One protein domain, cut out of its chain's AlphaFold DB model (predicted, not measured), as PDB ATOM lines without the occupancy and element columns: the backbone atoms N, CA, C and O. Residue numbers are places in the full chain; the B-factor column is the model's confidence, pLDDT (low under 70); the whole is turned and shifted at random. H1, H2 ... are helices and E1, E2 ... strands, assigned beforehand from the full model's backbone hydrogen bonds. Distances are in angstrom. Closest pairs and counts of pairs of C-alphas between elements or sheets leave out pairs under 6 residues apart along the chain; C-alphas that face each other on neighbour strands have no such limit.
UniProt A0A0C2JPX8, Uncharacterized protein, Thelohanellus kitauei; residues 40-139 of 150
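This is residues 40 to 139 of the 150 residues of an uncharacterized protein of Thelohanellus kitauei (UniProt A0A0C2JPX8). The helix H3 sits in the middle of the domain, covering one face of a small three-stranded sheet and packing on both arms of a V made by the two longest helices, H1 and H2, which meet at their corner around residue 61. The sheet's other face is bare of named elements, and the short H4 at the end of the printed part packs on H1, on the side of the V away from H3. The printed part has 100 residues with four named helices and three named strands, in the order H1, H2, E1, H3, E2, E3, H4; the sheet runs E1, E3, E2 and is antiparallel throughout, and the class is mixed, helices and strands. The whole is compact, with a radius of gyration of the C-alphas of 12.8 A, and rounded, with spans of 36 by 33 by 25 A.

H1, residues 44 to 60, and H2, residues 62 to 76, touch only at the corner by their tight link, where the closest C-alphas are those of Tyr 58 and Arg 65, 4.9 A apart. Their lines stand at a steep tilt of 43 degrees, opposite ways. H2 is on the sheet but only grazes it, with residues 71 to 75. E1, residues 87 to 89, is an edge strand and the antiparallel neighbour of E3, residues 120 to 124, with N 87 and O 123 within hydrogen-bond range at 2.8 A and N 121 and O 89 at 2.9 A. H3, residues 95 to 107, is on the sheet at a height over the sheet of 10.1 A. It lies over E3 and E2, residues 111 to 115, and runs along the strands, at 2 degrees to E3 on the local plane. H3 touches H1 at a steep tilt of 52 degrees, opposite ways, the closest C-alphas being those of Ser 50 and Lys 103, 5.0 A apart. H3 also touches H2, which meets it with residues 67 to 72 alone; the closest C-alphas are those of Val 68 and Ile 100, 6.7 A apart, and the steep tilt is 47 degrees, the same way. E1, H3 and E2 form a split strand-helix-strand unit, two strands that run the same way with E3 between them in the sheet, and its crossover is right-handed. E2 and E3 are a hairpin, antiparallel at 169 degrees, with N 113 and O 122 within hydrogen-bond range at 2.8 A. H4, residues 135 to 139, touches H1, which meets it with residues 54 to 59 alone; the closest C-alphas are those of Leu 55 and Ser 139, 6.0 A apart. H3 and H4 are apart. In H3 and H4 every O i to N i+4 pair is within hydrogen-bond range, against 10 of 13 in H1 and 9 of 11 in H2.

H1 begins at C-alpha 44, (68.105, 142.066, 68.954), and is 25.4 A long to C-alpha 60. H2, residues 62 to 76, is 21.0 A long, and E1 is residues 87 to 89. H3 begins at C-alpha 95, (74.419, 160.797, 56.516), and is 18.3 A long to C-alpha 107. E2, residues 111 to 115, measures 14.1 A and E3, residues 120 to 124, 13.8 A. H4 ends at C-alpha 139, (79.546, 138.506, 52.362).

The two C-alphas farthest apart are those of Asn 60 and Asp 84, 36.5 A. The printed part has no cut, and no link is long; those from H2 to E1 and from E3 to H4 have 10 residues each. The mean pLDDT of the printed part is 84.5, and residues 78 to 85 and 127 to 131 are under 70.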
ATOM      1  N   GLY A  40      71.420 155.844  70.414       82.00
ATOM      2  CA  GLY A  40      70.858 154.539  70.116       82.00
ATOM      3  C   GLY A  40      71.546 153.456  70.927       82.00
ATOM      4  O   GLY A  40      72.741 153.526  71.213       82.00
ATOM      5  N   SER A  41      70.761 152.462  71.302       82.12
ATOM      6  CA  SER A  41      71.225 151.186  71.830       82.12
ATOM      7  C   SER A  41      70.821 150.104  70.846       82.12
ATOM      8  O   SER A  41      69.782 150.232  70.194       82.12
ATOM      9  N   TYR A  42      71.618 149.047  70.743       74.56
ATOM     10  CA  TYR A  42      71.210 147.900  69.945       74.56
ATOM     11  C   TYR A  42      69.961 147.240  70.556       74.56
ATOM     12  O   TYR A  42      69.754 147.260  71.771       74.56
ATOM     13  N   VAL A  43      69.146 146.634  69.698       76.06
ATOM     14  CA  VAL A  43      68.037 145.746  70.063       76.06
ATOM     15  C   VAL A  43      68.158 144.510  69.180       76.06
ATOM     16  O   VAL A  43      68.486 144.645  68.001       76.06
ATOM     17  N   ASP A  44      67.893 143.313  69.706       74.12
ATOM     18  CA  ASP A  44      68.105 142.066  68.954       74.12
ATOM     19  C   ASP A  44      67.370 142.043  67.601       74.12
ATOM     20  O   ASP A  44      67.925 141.617  66.591       74.12
ATOM     21  N   SER A  45      66.162 142.613  67.539       70.69
ATOM     22  CA  SER A  45      65.380 142.747  66.300       70.69
ATOM     23  C   SER A  45      66.026 143.633  65.231       70.69
ATOM     24  O   SER A  45      65.684 143.536  64.049       70.69
ATOM     25  N   ASP A  46      66.910 144.541  65.639       80.06
ATOM     26  CA  ASP A  46      67.599 145.451  64.732       80.06
ATOM     27  C   ASP A  46      68.859 144.812  64.152       80.06
ATOM     28  O   ASP A  46      69.246 145.176  63.044       80.06
ATOM     29  N   ILE A  47      69.443 143.804  64.813       84.31
ATOM     30  CA  ILE A  47      70.637 143.095  64.329       84.31
ATOM     31  C   ILE A  47      70.383 142.506  62.940       84.31
ATOM     32  O   ILE A  47      71.162 142.761  62.023       84.31
ATOM     33  N   ASP A  48      69.284 141.769  62.758       87.19
ATOM     34  CA  ASP A  48      68.979 141.091  61.491       87.19
ATOM     35  C   ASP A  48      68.710 142.083  60.359       87.19
ATOM     36  O   ASP A  48      69.211 141.932  59.241       87.19
ATOM     37  N   LYS A  49      67.956 143.151  60.650       89.69
ATOM     38  CA  LYS A  49      67.681 144.227  59.686       89.69
ATOM     39  C   LYS A  49      68.966 144.937  59.281       89.69
ATOM     40  O   LYS A  49      69.182 145.210  58.099       89.69
ATOM     41  N   SER A  50      69.816 145.228  60.257       92.31
ATOM     42  CA  SER A  50      71.079 145.923  60.051       92.31
ATOM     43  C   SER A  50      72.081 145.054  59.305       92.31
ATOM     44  O   SER A  50      72.717 145.536  58.368       92.31
ATOM     45  N   LEU A  51      72.141 143.760  59.612       91.75
ATOM     46  CA  LEU A  51      72.952 142.796  58.883       91.75
ATOM     47  C   LEU A  51      72.464 142.627  57.437       91.75
ATOM     48  O   LEU A  51      73.280 142.712  56.518       91.75
ATOM     49  N   LYS A  52      71.149 142.475  57.205       92.00
ATOM     50  CA  LYS A  52      70.562 142.425  55.850       92.00
ATOM     51  C   LYS A  52      70.957 143.670  55.056       92.00
ATOM     52  O   LYS A  52      71.485 143.555  53.952       92.00
ATOM     53  N   PHE A  53      70.772 144.857  55.639       93.75
ATOM     54  CA  PHE A  53      71.150 146.127  55.019       93.75
ATOM     55  C   PHE A  53      72.640 146.175  54.658       93.75
ATOM     56  O   PHE A  53      72.984 146.515  53.523       93.75
ATOM     57  N   LEU A  54      73.521 145.829  55.602       94.56
ATOM     58  CA  LEU A  54      74.964 145.842  55.387       94.56
ATOM     59  C   LEU A  54      75.346 144.885  54.257       94.56
ATOM     60  O   LEU A  54      75.999 145.312  53.313       94.56
ATOM     61  N   LEU A  55      74.885 143.633  54.291       94.06
ATOM     62  CA  LEU A  55      75.238 142.616  53.296       94.06
ATOM     63  C   LEU A  55      74.723 142.942  51.893       94.06
ATOM     64  O   LEU A  55      75.473 142.803  50.923       94.06
ATOM     65  N   THR A  56      73.473 143.393  51.768       92.50
ATOM     66  CA  THR A  56      72.894 143.762  50.469       92.50
ATOM     67  C   THR A  56      73.683 144.898  49.825       92.50
ATOM     68  O   THR A  56      74.025 144.821  48.647       92.50
ATOM     69  N   ASN A  57      74.032 145.943  50.577       93.19
ATOM     70  CA  ASN A  57      74.762 147.083  50.021       93.19
ATOM     71  C   ASN A  57      76.255 146.786  49.813       93.19
ATOM     72  O   ASN A  57      76.847 147.251  48.838       93.19
ATOM     73  N   TYR A  58      76.858 145.969  50.678       93.38
ATOM     74  CA  TYR A  58      78.268 145.581  50.597       93.38
ATOM     75  C   TYR A  58      78.602 144.820  49.308       93.38
ATOM     76  O   TYR A  58      79.658 145.040  48.709       93.38
ATOM     77  N   LYS A  59      77.685 143.956  48.852       89.50
ATOM     78  CA  LYS A  59      77.825 143.199  47.597       89.50
ATOM     79  C   LYS A  59      77.646 144.068  46.349       89.50
ATOM     80  O   LYS A  59      78.245 143.775  45.321       89.50
ATOM     81  N   ASN A  60      76.855 145.134  46.452       90.56
ATOM     82  CA  ASN A  60      76.407 145.922  45.304       90.56
ATOM     83  C   ASN A  60      77.166 147.245  45.105       90.56
ATOM     84  O   ASN A  60      77.006 147.881  44.067       90.56
ATOM     85  N   SER A  61      77.976 147.694  46.072       94.94
ATOM     86  CA  SER A  61      78.673 148.983  45.984       94.94
ATOM     87  C   SER A  61      80.090 148.940  46.552       94.94
ATOM     88  O   SER A  61      80.311 148.766  47.750       94.94
ATOM     89  N   ASP A  62      81.068 149.204  45.685       93.81
ATOM     90  CA  ASP A  62      82.483 149.305  46.051       93.81
ATOM     91  C   ASP A  62      82.758 150.444  47.036       93.81
ATOM     92  O   ASP A  62      83.574 150.301  47.950       93.81
ATOM     93  N   SER A  63      82.075 151.579  46.863       93.44
ATOM     94  CA  SER A  63      82.191 152.722  47.773       93.44
ATOM     95  C   SER A  63      81.652 152.367  49.160       93.44
ATOM     96  O   SER A  63      82.326 152.588  50.166       93.44
ATOM     97  N   PHE A  64      80.482 151.719  49.213       94.75
ATOM     98  CA  PHE A  64      79.892 151.245  50.463       94.75
ATOM     99  C   PHE A  64      80.815 150.248  51.169       94.75
ATOM    100  O   PHE A  64      81.115 150.411  52.351       94.75
ATOM    101  N   ARG A  65      81.344 149.269  50.424       94.88
ATOM    102  CA  ARG A  65      82.303 148.276  50.921       94.88
ATOM    103  C   ARG A  65      83.536 148.922  51.552       94.88
ATOM    104  O   ARG A  65      83.924 148.556  52.659       94.88
ATOM    105  N   LYS A  66      84.136 149.919  50.893       95.12
ATOM    106  CA  LYS A  66      85.277 150.672  51.447       95.12
ATOM    107  C   LYS A  66      84.915 151.371  52.759       95.12
ATOM    108  O   LYS A  66      85.717 151.351  53.693       95.12
ATOM    109  N   THR A  67      83.726 151.963  52.843       94.50
ATOM    110  CA  THR A  67      83.247 152.656  54.046       94.50
ATOM    111  C   THR A  67      83.004 151.692  55.203       94.50
ATOM    112  O   THR A  67      83.486 151.949  56.307       94.50
ATOM    113  N   VAL A  68      82.342 150.559  54.947       95.25
ATOM    114  CA  VAL A  68      82.146 149.487  55.936       95.25
ATOM    115  C   VAL A  68      83.493 149.008  56.464       95.25
ATOM    116  O   VAL A  68      83.747 149.132  57.658       95.25
ATOM    117  N   ASN A  69      84.406 148.596  55.578       93.81
ATOM    118  CA  ASN A  69      85.715 148.067  55.973       93.81
ATOM    119  C   ASN A  69      86.546 149.085  56.759       93.81
ATOM    120  O   ASN A  69      87.296 148.724  57.665       93.81
ATOM    121  N   ARG A  70      86.439 150.375  56.419       92.56
ATOM    122  CA  ARG A  70      87.132 151.447  57.141       92.56
ATOM    123  C   ARG A  70      86.652 151.551  58.584       92.56
ATOM    124  O   ARG A  70      87.481 151.746  59.474       92.56
ATOM    125  N   TYR A  71      85.343 151.496  58.806       91.62
ATOM    126  CA  TYR A  71      84.783 151.679  60.139       91.62
ATOM    127  C   TYR A  71      84.818 150.399  60.958       91.62
ATOM    128  O   TYR A  71      85.221 150.479  62.110       91.62
ATOM    129  N   GLU A  72      84.528 149.243  60.369       90.44
ATOM    130  CA  GLU A  72      84.569 147.928  61.020       90.44
ATOM    131  C   GLU A  72      85.918 147.643  61.696       90.44
ATOM    132  O   GLU A  72      85.953 147.225  62.851       90.44
ATOM    133  N   ARG A  73      87.043 148.005  61.061       87.50
ATOM    134  CA  ARG A  73      88.376 147.908  61.689       87.50
ATOM    135  C   ARG A  73      88.461 148.621  63.040       87.50
ATOM    136  O   ARG A  73      89.184 148.160  63.913       87.50
ATOM    137  N   LYS A  74      87.736 149.728  63.232       85.69
ATOM    138  CA  LYS A  74      87.704 150.452  64.514       85.69
ATOM    139  C   LYS A  74      86.915 149.711  65.591       85.69
ATOM    140  O   LYS A  74      87.209 149.907  66.763       85.69
ATOM    141  N   PHE A  75      85.933 148.892  65.212       81.06
ATOM    142  CA  PHE A  75      85.188 148.043  66.148       81.06
ATOM    143  C   PHE A  75      86.047 146.855  66.602       81.06
ATOM    144  O   PHE A  75      86.050 146.517  67.785       81.06
ATOM    145  N   VAL A  76      86.822 146.277  65.678       74.50
ATOM    146  CA  VAL A  76      87.690 145.117  65.941       74.50
ATOM    147  C   VAL A  76      88.965 145.497  66.704       74.50
ATOM    148  O   VAL A  76      89.344 144.802  67.639       74.50
ATOM    149  N   ALA A  77      89.605 146.627  66.382       70.00
ATOM    150  CA  ALA A  77      90.913 147.020  66.929       70.00
ATOM    151  C   ALA A  77      90.947 147.361  68.439       70.00
ATOM    152  O   ALA A  77      91.975 147.817  68.931       70.00
ATOM    153  N   ARG A  78      89.846 147.190  69.184       61.19
ATOM    154  CA  ARG A  78      89.742 147.561  70.606       61.19
ATOM    155  C   ARG A  78      89.754 146.383  71.575       61.19
ATOM    156  O   ARG A  78      89.605 146.612  72.767       61.19
ATOM    157  N   SER A  79      90.007 145.151  71.139       52.00
ATOM    158  CA  SER A  79      90.118 144.035  72.096       52.00
ATOM    159  C   SER A  79      91.293 144.166  73.095       52.00
ATOM    160  O   SER A  79      91.551 143.227  73.835       52.00
ATOM    161  N   GLU A  80      92.010 145.299  73.139       50.88
ATOM    162  CA  GLU A  80      93.223 145.513  73.939       50.88
ATOM    163  C   GLU A  80      93.188 146.755  74.862       50.88
ATOM    164  O   GLU A  80      94.149 146.985  75.591       50.88
ATOM    165  N   GLN A  81      92.123 147.575  74.873       49.38
ATOM    166  CA  GLN A  81      92.084 148.812  75.680       49.38
ATOM    167  C   GLN A  81      90.792 148.945  76.493       49.38
ATOM    168  O   GLN A  81      89.713 148.933  75.913       49.38
ATOM    169  N   SER A  82      90.976 149.071  77.816       53.00
ATOM    170  CA  SER A  82      90.046 149.387  78.918       53.00
ATOM    171  C   SER A  82      88.525 149.327  78.634       53.00
ATOM    172  O   SER A  82      88.032 150.075  77.786       53.00
ATOM    173  N   PRO A  83      87.746 148.541  79.409       55.66
ATOM    174  CA  PRO A  83      86.303 148.342  79.193       55.66
ATOM    175  C   PRO A  83      85.459 149.629  79.283       55.66
ATOM    176  O   PRO A  83      84.423 149.727  78.631       55.66
ATOM    177  N   ASP A  84      85.928 150.654  80.002       58.94
ATOM    178  CA  ASP A  84      85.197 151.921  80.175       58.94
ATOM    179  C   ASP A  84      85.409 152.943  79.050       58.94
ATOM    180  O   ASP A  84      84.758 153.996  79.016       58.94
ATOM    181  N   ASP A  85      86.316 152.681  78.109       69.00
ATOM    182  CA  ASP A  85      86.596 153.668  77.086       69.00
ATOM    183  C   ASP A  85      85.529 153.582  75.972       69.00
ATOM    184  O   ASP A  85      85.298 152.544  75.342       69.00
ATOM    185  N   TYR A  86      84.980 154.730  75.576       76.06
ATOM    186  CA  TYR A  86      84.209 154.893  74.337       76.06
ATOM    187  C   TYR A  86      85.129 155.147  73.127       76.06
ATOM    188  O   TYR A  86      86.149 155.837  73.230       76.06
ATOM    189  N   ILE A  87      84.769 154.641  71.943       83.44
ATOM    190  CA  ILE A  87      85.440 154.989  70.679       83.44
ATOM    191  C   ILE A  87      84.800 156.252  70.121       83.44
ATOM    192  O   ILE A  87      83.580 156.385  70.132       83.44
ATOM    193  N   VAL A  88      85.613 157.170  69.588       86.94
ATOM    194  CA  VAL A  88      85.130 158.380  68.912       86.94
ATOM    195  C   VAL A  88      85.552 158.392  67.446       86.94
ATOM    196  O   VAL A  88      86.729 158.261  67.112       86.94
ATOM    197  N   ILE A  89      84.588 158.619  66.561       89.31
ATOM    198  CA  ILE A  89      84.792 158.969  65.160       89.31
ATOM    199  C   ILE A  89      84.493 160.462  65.011       89.31
ATOM    200  O   ILE A  89      83.419 160.938  65.379       89.31
ATOM    201  N   TYR A  90      85.464 161.196  64.474       88.50
ATOM    202  CA  TYR A  90      85.344 162.616  64.153       88.50
ATOM    203  C   TYR A  90      85.038 162.814  62.667       88.50
ATOM    204  O   TYR A  90      85.350 161.946  61.849       88.50
ATOM    205  N   HIS A  91      84.475 163.977  62.334       88.56
ATOM    206  CA  HIS A  91      84.152 164.393  60.965       88.56
ATOM    207  C   HIS A  91      83.196 163.441  60.222       88.56
ATOM    208  O   HIS A  91      83.217 163.354  58.997       88.56
ATOM    209  N   LEU A  92      82.334 162.737  60.959       90.88
ATOM    210  CA  LEU A  92      81.258 161.918  60.411       90.88
ATOM    211  C   LEU A  92      80.039 162.801  60.116       90.88
ATOM    212  O   LEU A  92      79.094 162.871  60.901       90.88
ATOM    213  N   THR A  93      80.102 163.557  59.024       88.31
ATOM    214  CA  THR A  93      79.051 164.512  58.622       88.31
ATOM    215  C   THR A  93      78.135 163.973  57.528       88.31
ATOM    216  O   THR A  93      76.995 164.410  57.414       88.31
ATOM    217  N   ASP A  94      78.615 163.014  56.739       90.94
ATOM    218  CA  ASP A  94      77.833 162.359  55.696       90.94
ATOM    219  C   ASP A  94      76.807 161.390  56.302       90.94
ATOM    220  O   ASP A  94      77.172 160.447  57.006       90.94
ATOM    221  N   LEU A  95      75.525 161.604  55.992       88.56
ATOM    222  CA  LEU A  95      74.419 160.797  56.516       88.56
ATOM    223  C   LEU A  95      74.531 159.322  56.117       88.56
ATOM    224  O   LEU A  95      74.178 158.454  56.915       88.56
ATOM    225  N   SER A  96      75.051 159.022  54.921       90.69
ATOM    226  CA  SER A  96      75.255 157.637  54.481       90.69
ATOM    227  C   SER A  96      76.273 156.930  55.378       90.69
ATOM    228  O   SER A  96      76.012 155.850  55.907       90.69
ATOM    229  N   SER A  97      77.396 157.591  55.652       93.12
ATOM    230  CA  SER A  97      78.427 157.105  56.568       93.12
ATOM    231  C   SER A  97      77.920 156.983  58.007       93.12
ATOM    232  O   SER A  97      78.241 155.999  58.669       93.12
ATOM    233  N   VAL A  98      77.109 157.931  58.494       92.62
ATOM    234  CA  VAL A  98      76.461 157.832  59.817       92.62
ATOM    235  C   VAL A  98      75.581 156.589  59.890       92.62
ATOM    236  O   VAL A  98      75.733 155.803  60.821       92.62
ATOM    237  N   ASN A  99      74.715 156.378  58.897       93.62
ATOM    238  CA  ASN A  99      73.825 155.223  58.857       93.62
ATOM    239  C   ASN A  99      74.623 153.909  58.820       93.62
ATOM    240  O   ASN A  99      74.336 152.992  59.578       93.62
ATOM    241  N   ILE A 100      75.696 153.833  58.025       95.44
ATOM    242  CA  ILE A 100      76.588 152.660  58.008       95.44
ATOM    243  C   ILE A 100      77.154 152.374  59.405       95.44
ATOM    244  O   ILE A 100      77.118 151.232  59.857       95.44
ATOM    245  N   VAL A 101      77.657 153.394  60.104       94.06
ATOM    246  CA  VAL A 101      78.230 153.225  61.448       94.06
ATOM    247  C   VAL A 101      77.159 152.829  62.470       94.06
ATOM    248  O   VAL A 101      77.440 151.991  63.322       94.06
ATOM    249  N   GLN A 102      75.936 153.359  62.371       93.44
ATOM    250  CA  GLN A 102      74.806 152.925  63.204       93.44
ATOM    251  C   GLN A 102      74.492 151.445  62.981       93.44
ATOM    252  O   GLN A 102      74.400 150.691  63.941       93.44
ATOM    253  N   LYS A 103      74.425 150.998  61.723       94.94
ATOM    254  CA  LYS A 103      74.154 149.594  61.389       94.94
ATOM    255  C   LYS A 103      75.267 148.651  61.832       94.94
ATOM    256  O   LYS A 103      74.986 147.538  62.266       94.94
ATOM    257  N   LEU A 104      76.517 149.111  61.791       92.38
ATOM    258  CA  LEU A 104      77.636 148.396  62.401       92.38
ATOM    259  C   LEU A 104      77.511 148.338  63.928       92.38
ATOM    260  O   LEU A 104      77.805 147.297  64.502       92.38
ATOM    261  N   CYS A 105      77.045 149.403  64.588       91.19
ATOM    262  CA  CYS A 105      76.783 149.367  66.028       91.19
ATOM    263  C   CYS A 105      75.698 148.347  66.371       91.19
ATOM    264  O   CYS A 105      75.921 147.539  67.264       91.19
ATOM    265  N   ASP A 106      74.588 148.324  65.631       90.88
ATOM    266  CA  ASP A 106      73.528 147.328  65.825       90.88
ATOM    267  C   ASP A 106      74.100 145.905  65.679       90.88
ATOM    268  O   ASP A 106      73.916 145.059  66.551       90.88
ATOM    269  N   TYR A 107      74.875 145.651  64.615       90.56
ATOM    270  CA  TYR A 107      75.490 144.345  64.375       90.56
ATOM    271  C   TYR A 107      76.490 143.949  65.468       90.56
ATOM    272  O   TYR A 107      76.453 142.813  65.933       90.56
ATOM    273  N   TYR A 108      77.354 144.856  65.922       87.62
ATOM    274  CA  TYR A 108      78.351 144.588  66.967       87.62
ATOM    275  C   TYR A 108      77.830 144.770  68.398       87.62
ATOM    276  O   TYR A 108      78.620 144.687  69.339       87.62
ATOM    277  N   LEU A 109      76.517 144.960  68.569       87.25
ATOM    278  CA  LEU A 109      75.856 145.128  69.867       87.25
ATOM    279  C   LEU A 109      76.363 146.355  70.647       87.25
ATOM    280  O   LEU A 109      76.435 146.356  71.874       87.25
ATOM    281  N   CYS A 110      76.747 147.412  69.936       86.31
ATOM    282  CA  CYS A 110      77.268 148.634  70.528       86.31
ATOM    283  C   CYS A 110      76.148 149.614  70.885       86.31
ATOM    284  O   CYS A 110      75.216 149.828  70.107       86.31
ATOM    285  N   ASN A 111      76.319 150.327  71.998       88.19
ATOM    286  CA  ASN A 111      75.585 151.572  72.230       88.19
ATOM    287  C   ASN A 111      76.301 152.718  71.525       88.19
ATOM    288  O   ASN A 111      77.530 152.720  71.433       88.19
ATOM    289  N   TRP A 112      75.552 153.711  71.049       91.25
ATOM    290  CA  TRP A 112      76.117 154.826  70.311       91.25
ATOM    291  C   TRP A 112      75.436 156.168  70.576       91.25
ATOM    292  O   TRP A 112      74.299 156.288  71.029       91.25
ATOM    293  N   PHE A 113      76.194 157.210  70.267       90.56
ATOM    294  CA  PHE A 113      75.848 158.614  70.388       90.56
ATOM    295  C   PHE A 113      76.321 159.334  69.131       90.56
ATOM    296  O   PHE A 113      77.474 159.185  68.729       90.56
ATOM    297  N   TYR A 114      75.479 160.170  68.540       90.94
ATOM    298  CA  TYR A 114      75.836 160.982  67.388       90.94
ATOM    299  C   TYR A 114      75.423 162.439  67.576       90.94
ATOM    300  O   TYR A 114      74.275 162.759  67.877       90.94
ATOM    301  N   CYS A 115      76.380 163.334  67.351       89.19
ATOM    302  CA  CYS A 115      76.179 164.771  67.353       89.19
ATOM    303  C   CYS A 115      76.511 165.332  65.955       89.19
ATOM    304  O   CYS A 115      77.697 165.484  65.630       89.19
ATOM    305  N   PRO A 116      75.496 165.644  65.126       86.06
ATOM    306  CA  PRO A 116      75.690 166.120  63.759       86.06
ATOM    307  C   PRO A 116      76.396 167.471  63.687       86.06
ATOM    308  O   PRO A 116      77.205 167.679  62.789       86.06
ATOM    309  N   SER A 117      76.163 168.364  64.658       84.94
ATOM    310  CA  SER A 117      76.778 169.700  64.685       84.94
ATOM    311  C   SER A 117      78.308 169.661  64.728       84.94
ATOM    312  O   SER A 117      78.958 170.613  64.309       84.94
ATOM    313  N   HIS A 118      78.889 168.559  65.208       84.38
ATOM    314  CA  HIS A 118      80.337 168.356  65.270       84.38
ATOM    315  C   HIS A 118      80.817 167.174  64.415       84.38
ATOM    316  O   HIS A 118      82.004 166.847  64.441       84.38
ATOM    317  N   GLY A 119      79.909 166.487  63.707       87.75
ATOM    318  CA  GLY A 119      80.202 165.214  63.042       87.75
ATOM    319  C   GLY A 119      80.835 164.192  63.993       87.75
ATOM    320  O   GLY A 119      81.761 163.478  63.609       87.75
ATOM    321  N   LYS A 120      80.414 164.183  65.265       90.94
ATOM    322  CA  LYS A 120      81.026 163.361  66.315       90.94
ATOM    323  C   LYS A 120      80.150 162.154  66.589       90.94
ATOM    324  O   LYS A 120      79.041 162.306  67.092       90.94
ATOM    325  N   PHE A 121      80.676 160.969  66.313       92.12
ATOM    326  CA  PHE A 121      80.026 159.703  66.621       92.12
ATOM    327  C   PHE A 121      80.820 158.991  67.709       92.12
ATOM    328  O   PHE A 121      82.032 158.839  67.587       92.12
ATOM    329  N   LYS A 122      80.159 158.584  68.785       90.56
ATOM    330  CA  LYS A 122      80.758 157.809  69.866       90.56
ATOM    331  C   LYS A 122      80.053 156.470  69.984       90.56
ATOM    332  O   LYS A 122      78.840 156.439  69.825       90.56
ATOM    333  N   PHE A 123      80.775 155.408  70.309       88.81
ATOM    334  CA  PHE A 123      80.154 154.126  70.633       88.81
ATOM    335  C   PHE A 123      80.943 153.343  71.681       88.81
ATOM    336  O   PHE A 123      82.142 153.563  71.857       88.81
ATOM    337  N   THR A 124      80.253 152.441  72.373       84.81
ATOM    338  CA  THR A 124      80.797 151.532  73.389       84.81
ATOM    339  C   THR A 124      80.438 150.101  73.014       84.81
ATOM    340  O   THR A 124      79.296 149.845  72.627       84.81
ATOM    341  N   ARG A 125      81.396 149.178  73.122       75.75
ATOM    342  CA  ARG A 125      81.145 147.741  72.946       75.75
ATOM    343  C   ARG A 125      80.661 147.127  74.268       75.75
ATOM    344  O   ARG A 125      80.991 147.673  75.317       75.75
ATOM    345  N   PRO A 126      79.887 146.034  74.227       73.31
ATOM    346  CA  PRO A 126      79.561 145.265  75.421       73.31
ATOM    347  C   PRO A 126      80.775 144.445  75.889       73.31
ATOM    348  O   PRO A 126      81.597 144.039  75.068       73.31
ATOM    349  N   ASP A 127      80.864 144.189  77.199       64.62
ATOM    350  CA  ASP A 127      81.996 143.493  77.844       64.62
ATOM    351  C   ASP A 127      82.154 142.036  77.394       64.62
ATOM    352  O   ASP A 127      83.260 141.508  77.293       64.62
ATOM    353  N   SER A 128      81.037 141.371  77.099       60.94
ATOM    354  CA  SER A 128      81.054 140.101  76.391       60.94
ATOM    355  C   SER A 128      81.294 140.408  74.919       60.94
ATOM    356  O   SER A 128      80.385 140.901  74.250       60.94
ATOM    357  N   ASP A 129      82.501 140.145  74.428       61.78
ATOM    358  CA  ASP A 129      82.846 140.181  73.007       61.78
ATOM    359  C   ASP A 129      82.443 138.834  72.375       61.78
ATOM    360  O   ASP A 129      83.233 137.884  72.417       61.78
ATOM    361  N   PRO A 130      81.219 138.661  71.825       59.97
ATOM    362  CA  PRO A 130      80.995 137.539  70.942       59.97
ATOM    363  C   PRO A 130      81.874 137.796  69.724       59.97
ATOM    364  O   PRO A 130      81.668 138.785  69.021       59.97
ATOM    365  N   PHE A 131      82.834 136.907  69.471       67.81
ATOM    366  CA  PHE A 131      83.585 136.887  68.224       67.81
ATOM    367  C   PHE A 131      82.587 136.885  67.056       67.81
ATOM    368  O   PHE A 131      82.012 135.852  66.709       67.81
ATOM    369  N   LYS A 132      82.312 138.070  66.502       80.25
ATOM    370  CA  LYS A 132      81.406 138.251  65.371       80.25
ATOM    371  C   LYS A 132      82.244 138.294  64.100       80.25
ATOM    372  O   LYS A 132      83.185 139.091  64.038       80.25
ATOM    373  N   PRO A 133      81.919 137.472  63.087       87.44
ATOM    374  CA  PRO A 133      82.630 137.507  61.817       87.44
ATOM    375  C   PRO A 133      82.506 138.896  61.189       87.44
ATOM    376  O   PRO A 133      81.517 139.603  61.418       87.44
ATOM    377  N   SER A 134      83.503 139.290  60.400       90.12
ATOM    378  CA  SER A 134      83.417 140.555  59.673       90.12
ATOM    379  C   SER A 134      82.304 140.497  58.623       90.12
ATOM    380  O   SER A 134      81.960 139.430  58.101       90.12
ATOM    381  N   ILE A 135      81.754 141.653  58.260       92.12
ATOM    382  CA  ILE A 135      80.801 141.782  57.155       92.12
ATOM    383  C   ILE A 135      81.429 141.267  55.858       92.12
ATOM    384  O   ILE A 135      80.741 140.637  55.051       92.12
ATOM    385  N   GLN A 136      82.738 141.471  55.670       90.50
ATOM    386  CA  GLN A 136      83.469 140.889  54.551       90.50
ATOM    387  C   GLN A 136      83.372 139.360  54.556       90.50
ATOM    388  O   GLN A 136      82.963 138.801  53.538       90.50
ATOM    389  N   ASP A 137      83.688 138.705  55.674       89.44
ATOM    390  CA  ASP A 137      83.684 137.240  55.788       89.44
ATOM    391  C   ASP A 137      82.294 136.660  55.520       89.44
ATOM    392  O   ASP A 137      82.145 135.709  54.753       89.44
ATOM    393  N   ILE A 138      81.250 137.285  56.070       90.31
ATOM    394  CA  ILE A 138      79.861 136.872  55.832       90.31
ATOM    395  C   ILE A 138      79.468 137.093  54.367       90.31
ATOM    396  O   ILE A 138      78.780 136.268  53.773       90.31
ATOM    397  N   SER A 139      79.915 138.189  53.746       86.88
ATOM    398  CA  SER A 139      79.546 138.506  52.362       86.88
ATOM    399  C   SER A 139      80.100 137.505  51.344       86.88
ATOM    400  O   SER A 139      79.457 137.288  50.311       86.88
TER     401      SER A 139